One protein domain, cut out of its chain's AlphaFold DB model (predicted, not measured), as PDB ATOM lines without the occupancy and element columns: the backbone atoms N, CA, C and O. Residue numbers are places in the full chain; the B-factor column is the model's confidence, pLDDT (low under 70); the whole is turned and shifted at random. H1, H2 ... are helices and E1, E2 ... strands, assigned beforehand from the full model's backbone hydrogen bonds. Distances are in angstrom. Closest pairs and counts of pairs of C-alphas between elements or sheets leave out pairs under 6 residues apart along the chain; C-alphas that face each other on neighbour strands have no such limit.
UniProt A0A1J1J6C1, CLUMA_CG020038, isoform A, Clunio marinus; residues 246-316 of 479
ATOM      1  N   THR A 246      62.602  89.329 131.510       96.56
ATOM      2  CA  THR A 246      63.495  88.472 132.296       96.56
ATOM      3  C   THR A 246      64.855  89.148 132.487       96.56
ATOM      4  O   THR A 246      65.246  90.032 131.722       96.56
ATOM      5  N   SER A 247      65.606  88.740 133.514       94.62
ATOM      6  CA  SER A 247      66.945  89.297 133.768       94.62
ATOM      7  C   SER A 247      67.867  89.140 132.556       94.62
ATOM      8  O   SER A 247      68.573  90.077 132.195       94.62
ATOM      9  N   THR A 248      67.814  87.985 131.891       93.88
ATOM     10  CA  THR A 248      68.598  87.701 130.686       93.88
ATOM     11  C   THR A 248      68.212  88.637 129.543       93.88
ATOM     12  O   THR A 248      69.084  89.270 128.959       93.88
ATOM     13  N   ASN A 249      66.918  88.828 129.273       95.06
ATOM     14  CA  ASN A 249      66.477  89.717 128.196       95.06
ATOM     15  C   ASN A 249      66.780  91.195 128.494       95.06
ATOM     16  O   ASN A 249      67.115  91.942 127.579       95.06
ATOM     17  N   LYS A 250      66.740  91.615 129.768       95.50
ATOM     18  CA  LYS A 250      67.197  92.951 130.196       95.50
ATOM     19  C   LYS A 250      68.682  93.156 129.913       95.50
ATOM     20  O   LYS A 250      69.054  94.206 129.399       95.50
ATOM     21  N   GLN A 251      69.516  92.162 130.227       94.19
ATOM     22  CA  GLN A 251      70.949  92.208 129.940       94.19
ATOM     23  C   GLN A 251      71.215  92.259 128.434       94.19
ATOM     24  O   GLN A 251      72.000  93.096 128.004       94.19
ATOM     25  N   ILE A 252      70.518  91.441 127.635       93.56
ATOM     26  CA  ILE A 252      70.637  91.448 126.168       93.56
ATOM     27  C   ILE A 252      70.239  92.812 125.601       93.56
ATOM     28  O   ILE A 252      70.972  93.363 124.788       93.56
ATOM     29  N   LEU A 253      69.120  93.387 126.049       95.31
ATOM     30  CA  LEU A 253      68.676  94.706 125.599       95.31
ATOM     31  C   LEU A 253      69.689  95.801 125.967       95.31
ATOM     32  O   LEU A 253      70.050  96.616 125.125       95.31
ATOM     33  N   ALA A 254      70.179  95.806 127.209       94.44
ATOM     34  CA  ALA A 254      71.177  96.772 127.660       94.44
ATOM     35  C   ALA A 254      72.504  96.628 126.903       94.44
ATOM     36  O   ALA A 254      73.136  97.623 126.555       94.44
ATOM     37  N   ALA A 255      72.929  95.395 126.635       93.31
ATOM     38  CA  ALA A 255      74.127  95.130 125.861       93.31
ATOM     39  C   ALA A 255      73.940  95.542 124.393       93.31
ATOM     40  O   ALA A 255      74.835  96.156 123.825       93.31
ATOM     41  N   ALA A 256      72.765  95.297 123.806       94.62
ATOM     42  CA  ALA A 256      72.436  95.739 122.453       94.62
ATOM     43  C   ALA A 256      72.518  97.264 122.317       94.62
ATOM     44  O   ALA A 256      73.099  97.739 121.350       94.62
ATOM     45  N   TYR A 257      72.009  98.027 123.292       95.19
ATOM     46  CA  TYR A 257      72.168  99.485 123.296       95.19
ATOM     47  C   TYR A 257      73.629  99.921 123.434       95.19
ATOM     48  O   TYR A 257      74.038 100.838 122.735       95.19
ATOM     49  N   ARG A 258      74.422  99.269 124.295       93.56
ATOM     50  CA  ARG A 258      75.848  99.606 124.473       93.56
ATOM     51  C   ARG A 258      76.689  99.310 123.235       93.56
ATOM     52  O   ARG A 258      77.535 100.113 122.880       93.56
ATOM     53  N   ALA A 259      76.440  98.183 122.574       91.56
ATOM     54  CA  ALA A 259      77.131  97.817 121.339       91.56
ATOM     55  C   ALA A 259      76.611  98.577 120.107       91.56
ATOM     56  O   ALA A 259      77.149  98.421 119.010       91.56
ATOM     57  N   ASN A 260      75.549  99.375 120.258       93.94
ATOM     58  CA  ASN A 260      74.998 100.156 119.167       93.94
ATOM     59  C   ASN A 260      75.822 101.428 118.947       93.94
ATOM     60  O   ASN A 260      75.461 102.500 119.422       93.94
ATOM     61  N   ASN A 261      76.898 101.320 118.168       93.50
ATOM     62  CA  ASN A 261      77.734 102.449 117.739       93.50
ATOM     63  C   ASN A 261      77.040 103.304 116.653       93.50
ATOM     64  O   ASN A 261      77.624 103.599 115.617       93.50
ATOM     65  N   GLY A 262      75.748 103.604 116.822       94.31
ATOM     66  CA  GLY A 262      74.920 104.293 115.824       94.31
ATOM     67  C   GLY A 262      74.513 103.444 114.614       94.31
ATOM     68  O   GLY A 262      73.770 103.931 113.767       94.31
ATOM     69  N   LYS A 263      74.943 102.174 114.538       95.12
ATOM     70  CA  LYS A 263      74.623 101.273 113.419       95.12
ATOM     71  C   LYS A 263      73.117 101.037 113.283       95.12
ATOM     72  O   LYS A 263      72.597 101.056 112.181       95.12
ATOM     73  N   TYR A 264      72.405 100.814 114.384       96.56
ATOM     74  CA  TYR A 264      70.971 100.535 114.366       96.56
ATOM     75  C   TYR A 264      70.167 101.746 114.834       96.56
ATOM     76  O   TYR A 264      70.259 102.144 115.998       96.56
ATOM     77  N   LYS A 265      69.314 102.294 113.958       96.75
ATOM     78  CA  LYS A 265      68.388 103.384 114.303       96.75
ATOM     79  C   LYS A 265      67.347 102.949 115.332       96.75
ATOM     80  O   LYS A 265      66.944 103.742 116.181       96.75
ATOM     81  N   TYR A 266      66.920 101.686 115.283       96.62
ATOM     82  CA  TYR A 266      65.883 101.165 116.168       96.62
ATOM     83  C   TYR A 266      66.351  99.910 116.894       96.62
ATOM     84  O   TYR A 266      66.701  98.914 116.267       96.62
ATOM     85  N   ILE A 267      66.266  99.939 118.222       96.44
ATOM     86  CA  ILE A 267      66.382  98.767 119.093       96.44
ATOM     87  C   ILE A 267      65.177  98.798 120.021       96.44
ATOM     88  O   ILE A 267      64.949  99.794 120.713       96.44
ATOM     89  N   TRP A 268      64.376  97.740 120.007       95.44
ATOM     90  CA  TRP A 268      63.172  97.654 120.824       95.44
ATOM     91  C   TRP A 268      62.860  96.213 121.195       95.44
ATOM     92  O   TRP A 268      63.447  95.262 120.684       95.44
ATOM     93  N   GLU A 269      61.903  96.047 122.095       94.75
ATOM     94  CA  GLU A 269      61.402  94.741 122.481       94.75
ATOM     95  C   GLU A 269      59.966  94.533 121.978       94.75
ATOM     96  O   GLU A 269      59.147  95.457 121.953       94.75
ATOM     97  N   LYS A 270      59.676  93.307 121.535       93.06
ATOM     98  CA  LYS A 270      58.339  92.860 121.141       93.06
ATOM     99  C   LYS A 270      58.120  91.425 121.613       93.06
ATOM    100  O   LYS A 270      58.805  90.512 121.154       93.06
ATOM    101  N   SER A 271      57.145  91.224 122.497       88.56
ATOM    102  CA  SER A 271      56.767  89.901 123.025       88.56
ATOM    103  C   SER A 271      57.950  89.143 123.641       88.56
ATOM    104  O   SER A 271      58.162  87.959 123.388       88.56
ATOM    105  N   GLY A 272      58.778  89.854 124.399       88.81
ATOM    106  CA  GLY A 272      59.964  89.333 125.056       88.81
ATOM    107  C   GLY A 272      61.197  89.186 124.173       88.81
ATOM    108  O   GLY A 272      62.258  88.818 124.671       88.81
ATOM    109  N   ARG A 273      61.073  89.444 122.871       91.50
ATOM    110  CA  ARG A 273      62.166  89.331 121.907       91.50
ATOM    111  C   ARG A 273      62.776  90.696 121.649       91.50
ATOM    112  O   ARG A 273      62.048  91.664 121.439       91.50
ATOM    113  N   ILE A 274      64.104  90.762 121.635       94.81
ATOM    114  CA  ILE A 274      64.824  91.996 121.323       94.81
ATOM    115  C   ILE A 274      65.044  92.063 119.815       94.81
ATOM    116  O   ILE A 274      65.638  91.163 119.217       94.81
ATOM    117  N   LEU A 275      64.521  93.119 119.208       95.69
ATOM    118  CA  LEU A 275      64.558  93.376 117.779       95.69
ATOM    119  C   LEU A 275      65.416  94.610 117.516       95.69
ATOM    120  O   LEU A 275      65.387  95.579 118.278       95.69
ATOM    121  N   MET A 276      66.158  94.575 116.418       96.62
ATOM    122  CA  MET A 276      66.927  95.708 115.922       96.62
ATOM    123  C   MET A 276      66.644  95.928 114.439       96.62
ATOM    124  O   MET A 276      66.332  94.993 113.698       96.62
ATOM    125  N   LYS A 277      66.730  97.180 114.007       97.19
ATOM    126  CA  LYS A 277      66.529  97.580 112.619       97.19
ATOM    127  C   LYS A 277      67.463  98.743 112.315       97.19
ATOM    128  O   LYS A 277      67.538  99.693 113.093       97.19
ATOM    129  N   GLU A 278      68.200  98.615 111.217       95.94
ATOM    130  CA  GLU A 278      69.248  99.555 110.819       95.94
ATOM    131  C   GLU A 278      68.633 100.892 110.419       95.94
ATOM    132  O   GLU A 278      68.837 101.887 111.096       95.94
ATOM    133  N   ASN A 279      67.762 100.856 109.413       96.88
ATOM    134  CA  ASN A 279      67.026 101.988 108.848       96.88
ATOM    135  C   ASN A 279      65.558 101.610 108.602       96.88
ATOM    136  O   ASN A 279      65.216 100.427 108.610       96.88
ATOM    137  N   ASP A 280      64.688 102.574 108.290       96.62
ATOM    138  CA  ASP A 280      63.246 102.354 108.059       96.62
ATOM    139  C   ASP A 280      62.917 101.333 106.956       96.62
ATOM    140  O   ASP A 280      61.896 100.649 107.031       96.62
ATOM    141  N   VAL A 281      63.817 101.149 105.990       97.00
ATOM    142  CA  VAL A 281      63.656 100.196 104.877       97.00
ATOM    143  C   VAL A 281      64.235  98.810 105.203       97.00
ATOM    144  O   VAL A 281      63.851  97.808 104.607       97.00
ATOM    145  N   SER A 282      65.144  98.723 106.179       95.81
ATOM    146  CA  SER A 282      65.849  97.473 106.490       95.81
ATOM    147  C   SER A 282      64.932  96.412 107.118       95.81
ATOM    148  O   SER A 282      63.933  96.717 107.783       95.81
ATOM    149  N   LYS A 283      65.273  95.134 106.915       96.31
ATOM    150  CA  LYS A 283      64.574  94.023 107.572       96.31
ATOM    151  C   LYS A 283      64.839  94.057 109.076       96.31
ATOM    152  O   LYS A 283      65.915  94.431 109.530       96.31
ATOM    153  N   THR A 284      63.836  93.670 109.855       96.19
ATOM    154  CA  THR A 284      63.982  93.550 111.304       96.19
ATOM    155  C   THR A 284      64.804  92.315 111.644       96.19
ATOM    156  O   THR A 284      64.429  91.203 111.274       96.19
ATOM    157  N   ASN A 285      65.884  92.511 112.394       93.44
ATOM    158  CA  ASN A 285      66.749  91.441 112.866       93.44
ATOM    159  C   ASN A 285      66.403  91.089 114.315       93.44
ATOM    160  O   ASN A 285      66.217  91.963 115.165       93.44
ATOM    161  N   LEU A 286      66.308  89.791 114.595       92.44
ATOM    162  CA  LEU A 286      66.088  89.258 115.935       92.44
ATOM    163  C   LEU A 286      67.435  88.994 116.607       92.44
ATOM    164  O   LEU A 286      68.224  88.196 116.104       92.44
ATOM    165  N   ILE A 287      67.664  89.583 117.781       89.69
ATOM    166  CA  ILE A 287      68.825  89.238 118.605       89.69
ATOM    167  C   ILE A 287      68.508  87.940 119.348       89.69
ATOM    168  O   ILE A 287      67.907  87.951 120.422       89.69
ATOM    169  N   ASN A 288      68.889  86.805 118.768       73.56
ATOM    170  CA  ASN A 288      68.702  85.503 119.398       73.56
ATOM    171  C   ASN A 288      70.025  85.028 119.997       73.56
ATOM    172  O   ASN A 288      70.783  84.292 119.366       73.56
ATOM    173  N   CYS A 289      70.350  85.499 121.198       60.09
ATOM    174  CA  CYS A 289      71.650  85.188 121.763       60.09
ATOM    175  C   CYS A 289      71.649  83.864 122.534       60.09
ATOM    176  O   CYS A 289      71.432  83.845 123.743       60.09
ATOM    177  N   ARG A 290      71.951  82.758 121.840       56.22
ATOM    178  CA  ARG A 290      72.363  81.495 122.490       56.22
ATOM    179  C   ARG A 290      73.717  81.620 123.205       56.22
ATOM    180  O   ARG A 290      73.972  80.883 124.146       56.22
ATOM    181  N   TYR A 291      74.558  82.569 122.786       50.91
ATOM    182  CA  TYR A 291      75.974  82.645 123.173       50.91
ATOM    183  C   TYR A 291      76.315  83.755 124.187       50.91
ATOM    184  O   TYR A 291      77.438  83.822 124.666       50.91
ATOM    185  N   CYS A 292      75.358  84.601 124.588       48.88
ATOM    186  CA  CYS A 292      75.632  85.756 125.462       48.88
ATOM    187  C   CYS A 292      75.824  85.385 126.941       48.88
ATOM    188  O   CYS A 292      76.084  86.264 127.762       48.88
ATOM    189  N   LYS A 293      75.696  84.107 127.318       41.75
ATOM    190  CA  LYS A 293      76.036  83.651 128.671       41.75
ATOM    191  C   LYS A 293      77.557  83.451 128.740       41.75
ATOM    192  O   LYS A 293      78.048  82.361 128.487       41.75
ATOM    193  N   GLY A 294      78.286  84.525 129.056       40.56
ATOM    194  CA  GLY A 294      79.731  84.481 129.341       40.56
ATOM    195  C   GLY A 294      80.633  85.344 128.454       40.56
ATOM    196  O   GLY A 294      81.843  85.324 128.642       40.56
ATOM    197  N   MET A 295      80.083  86.111 127.511       41.28
ATOM    198  CA  MET A 295      80.893  86.968 126.640       41.28
ATOM    199  C   MET A 295      81.196  88.329 127.275       41.28
ATOM    200  O   MET A 295      80.296  89.028 127.743       41.28
ATOM    201  N   ILE A 296      82.475  88.698 127.249       44.84
ATOM    202  CA  ILE A 296      82.997  90.023 127.599       44.84
ATOM    203  C   ILE A 296      82.772  90.967 126.397       44.84
ATOM    204  O   ILE A 296      82.505  90.524 125.280       44.84
ATOM    205  N   GLU A 297      82.841  92.275 126.632       47.09
ATOM    206  CA  GLU A 297      82.462  93.373 125.724       47.09
ATOM    207  C   GLU A 297      83.020  93.259 124.288       47.09
ATOM    208  O   GLU A 297      82.284  93.472 123.322       47.09
ATOM    209  N   GLU A 298      84.268  92.811 124.134       46.59
ATOM    210  CA  GLU A 298      84.943  92.634 122.835       46.59
ATOM    211  C   GLU A 298      84.293  91.550 121.959       46.59
ATOM    212  O   GLU A 298      84.219  91.665 120.735       46.59
ATOM    213  N   THR A 299      83.742  90.496 122.564       52.59
ATOM    214  CA  THR A 299      83.185  89.369 121.808       52.59
ATOM    215  C   THR A 299      81.812  89.716 121.214       52.59
ATOM    216  O   THR A 299      81.390  89.137 120.211       52.59
ATOM    217  N   MET A 300      81.096  90.688 121.792       50.16
ATOM    218  CA  MET A 300      79.761  91.069 121.318       50.16
ATOM    219  C   MET A 300      79.792  91.808 119.975       50.16
ATOM    220  O   MET A 300      78.884  91.620 119.164       50.16
ATOM    221  N   GLN A 301      80.865  92.556 119.696       52.06
ATOM    222  CA  GLN A 301      81.111  93.136 118.372       52.06
ATOM    223  C   GLN A 301      81.284  92.036 117.307       52.06
ATOM    224  O   GLN A 301      80.700  92.122 116.225       52.06
ATOM    225  N   HIS A 302      81.971  90.939 117.649       48.22
ATOM    226  CA  HIS A 302      82.132  89.779 116.767       48.22
ATOM    227  C   HIS A 302      80.838  88.981 116.551       48.22
ATOM    228  O   HIS A 302      80.633  88.452 115.464       48.22
ATOM    229  N   VAL A 303      79.931  88.898 117.531       49.22
ATOM    230  CA  VAL A 303      78.643  88.191 117.362       49.22
ATOM    231  C   VAL A 303      77.633  88.994 116.549       49.22
ATOM    232  O   VAL A 303      76.882  88.398 115.781       49.22
ATOM    233  N   ILE A 304      77.642  90.328 116.626       52.19
ATOM    234  CA  ILE A 304      76.861  91.159 115.696       52.19
ATOM    235  C   ILE A 304      77.354  90.942 114.255       52.19
ATOM    236  O   ILE A 304      76.532  90.834 113.351       52.19
ATOM    237  N   ALA A 305      78.665  90.784 114.047       47.66
ATOM    238  CA  ALA A 305      79.232  90.430 112.743       47.66
ATOM    239  C   ALA A 305      78.976  88.958 112.332       47.66
ATOM    240  O   ALA A 305      78.759  88.666 111.159       47.66
ATOM    241  N   SER A 306      78.965  88.018 113.284       41.06
ATOM    242  CA  SER A 306      78.829  86.572 113.031       41.06
ATOM    243  C   SER A 306      77.378  86.099 112.884       41.06
ATOM    244  O   SER A 306      77.115  85.160 112.137       41.06
ATOM    245  N   CYS A 307      76.394  86.757 113.506       45.03
ATOM    246  CA  CYS A 307      74.974  86.431 113.306       45.03
ATOM    247  C   CYS A 307      74.522  86.636 111.846       45.03
ATOM    248  O   CYS A 307      73.699  85.856 111.358       45.03
ATOM    249  N   ASP A 308      75.114  87.593 111.122       41.25
ATOM    250  CA  ASP A 308      74.908  87.753 109.675       41.25
ATOM    251  C   ASP A 308      75.519  86.572 108.885       41.25
ATOM    252  O   ASP A 308      74.875  86.018 107.985       41.25
ATOM    253  N   ALA A 309      76.701  86.087 109.285       37.81
ATOM    254  CA  ALA A 309      77.395  84.955 108.658       37.81
ATOM    255  C   ALA A 309      76.775  83.574 108.986       37.81
ATOM    256  O   ALA A 309      76.672  82.702 108.127       37.81
ATOM    257  N   HIS A 310      76.285  83.349 110.205       36.31
ATOM    258  CA  HIS A 310      75.665  82.077 110.594       36.31
ATOM    259  C   HIS A 310      74.276  81.876 109.967       36.31
ATOM    260  O   HIS A 310      73.880  80.735 109.709       36.31
ATOM    261  N   SER A 311      73.540  82.953 109.664       38.97
ATOM    262  CA  SER A 311      72.243  82.857 108.973       38.97
ATOM    263  C   SER A 311      72.372  82.331 107.534       38.97
ATOM    264  O   SER A 311      71.482  81.630 107.044       38.97
ATOM    265  N   SER A 312      73.501  82.613 106.874       39.88
ATOM    266  CA  SER A 312      73.802  82.153 105.516       39.88
ATOM    267  C   SER A 312      74.363  80.726 105.494       39.88
ATOM    268  O   SER A 312      74.008  79.953 104.604       39.88
ATOM    269  N   VAL A 313      75.125  80.317 106.518       35.22
ATOM    270  CA  VAL A 313      75.600  78.927 106.675       35.22
ATOM    271  C   VAL A 313      74.454  77.964 107.018       35.22
ATOM    272  O   VAL A 313      74.353  76.893 106.421       35.22
ATOM    273  N   ARG A 314      73.509  78.357 107.888       33.41
ATOM    274  CA  ARG A 314      72.333  77.520 108.214       33.41
ATOM    275  C   ARG A 314      71.425  77.244 107.014       33.41
ATOM    276  O   ARG A 314      70.780  76.203 106.975       33.41
ATOM    277  N   ARG A 315      71.401  78.143 106.023       34.72
ATOM    278  CA  ARG A 315      70.619  77.961 104.792       34.72
ATOM    279  C   ARG A 315      71.220  76.908 103.847       34.72
ATOM    280  O   ARG A 315      70.499  76.412 102.994       34.72
ATOM    281  N   ARG A 316      72.501  76.540 104.007       34.06
ATOM    282  CA  ARG A 316      73.145  75.461 103.229       34.06
ATOM    283  C   ARG A 316      73.000  74.078 103.865       34.06
ATOM    284  O   ARG A 316      72.987  73.094 103.142       34.06
TER     285      ARG A 316
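Overview. This is residues 246 to 316 of the 479 residues of the protein "CLUMA_CG020038, isoform A" of Clunio marinus (UniProt A0A1J1J6C1). A small hairpin of two strands, E1 and E2, has helix H1 packed on it, and the long helix H2, reached by a long link after E2, is near H1 but apart from E1, with its last residues 309 to 316 sticking out. The 71 printed residues hold H1, E1, E2 and H2 in that order, with an antiparallel sheet, class mixed. The whole is compact, with a radius of gyration of the C-alphas of 12.1 A and spans of 32 by 27 by 25 A.

Along the chain. E1 is residues 266 to 270, 12.3 A, and E2 residues 273 to 277, 13.2 A. H1, residues 247 to 258, spans 16.5 A from C-alpha 247 at (66.945, 89.297, 133.768). H2, residues 297 to 316, spans 30.2 A to C-alpha 316 at (73.145, 75.461, 103.229), with a kink of 42 degrees near residue 306.

Arrangement. In the hairpin E1 and E2, N 268 and O 275 are 2.9 A apart, within hydrogen-bond range. H1 touches E2, closest C-alphas Leu 253 and Ile 274, 6.4 A. H1 and H2 are near each other. In H1 every O i to N i+4 pair is within range, in H2 9 of 16.

Size, cuts and confidence. The printed part has no cut. The link E2 to H2 is long. Residues 289 to 316 are under pLDDT 70.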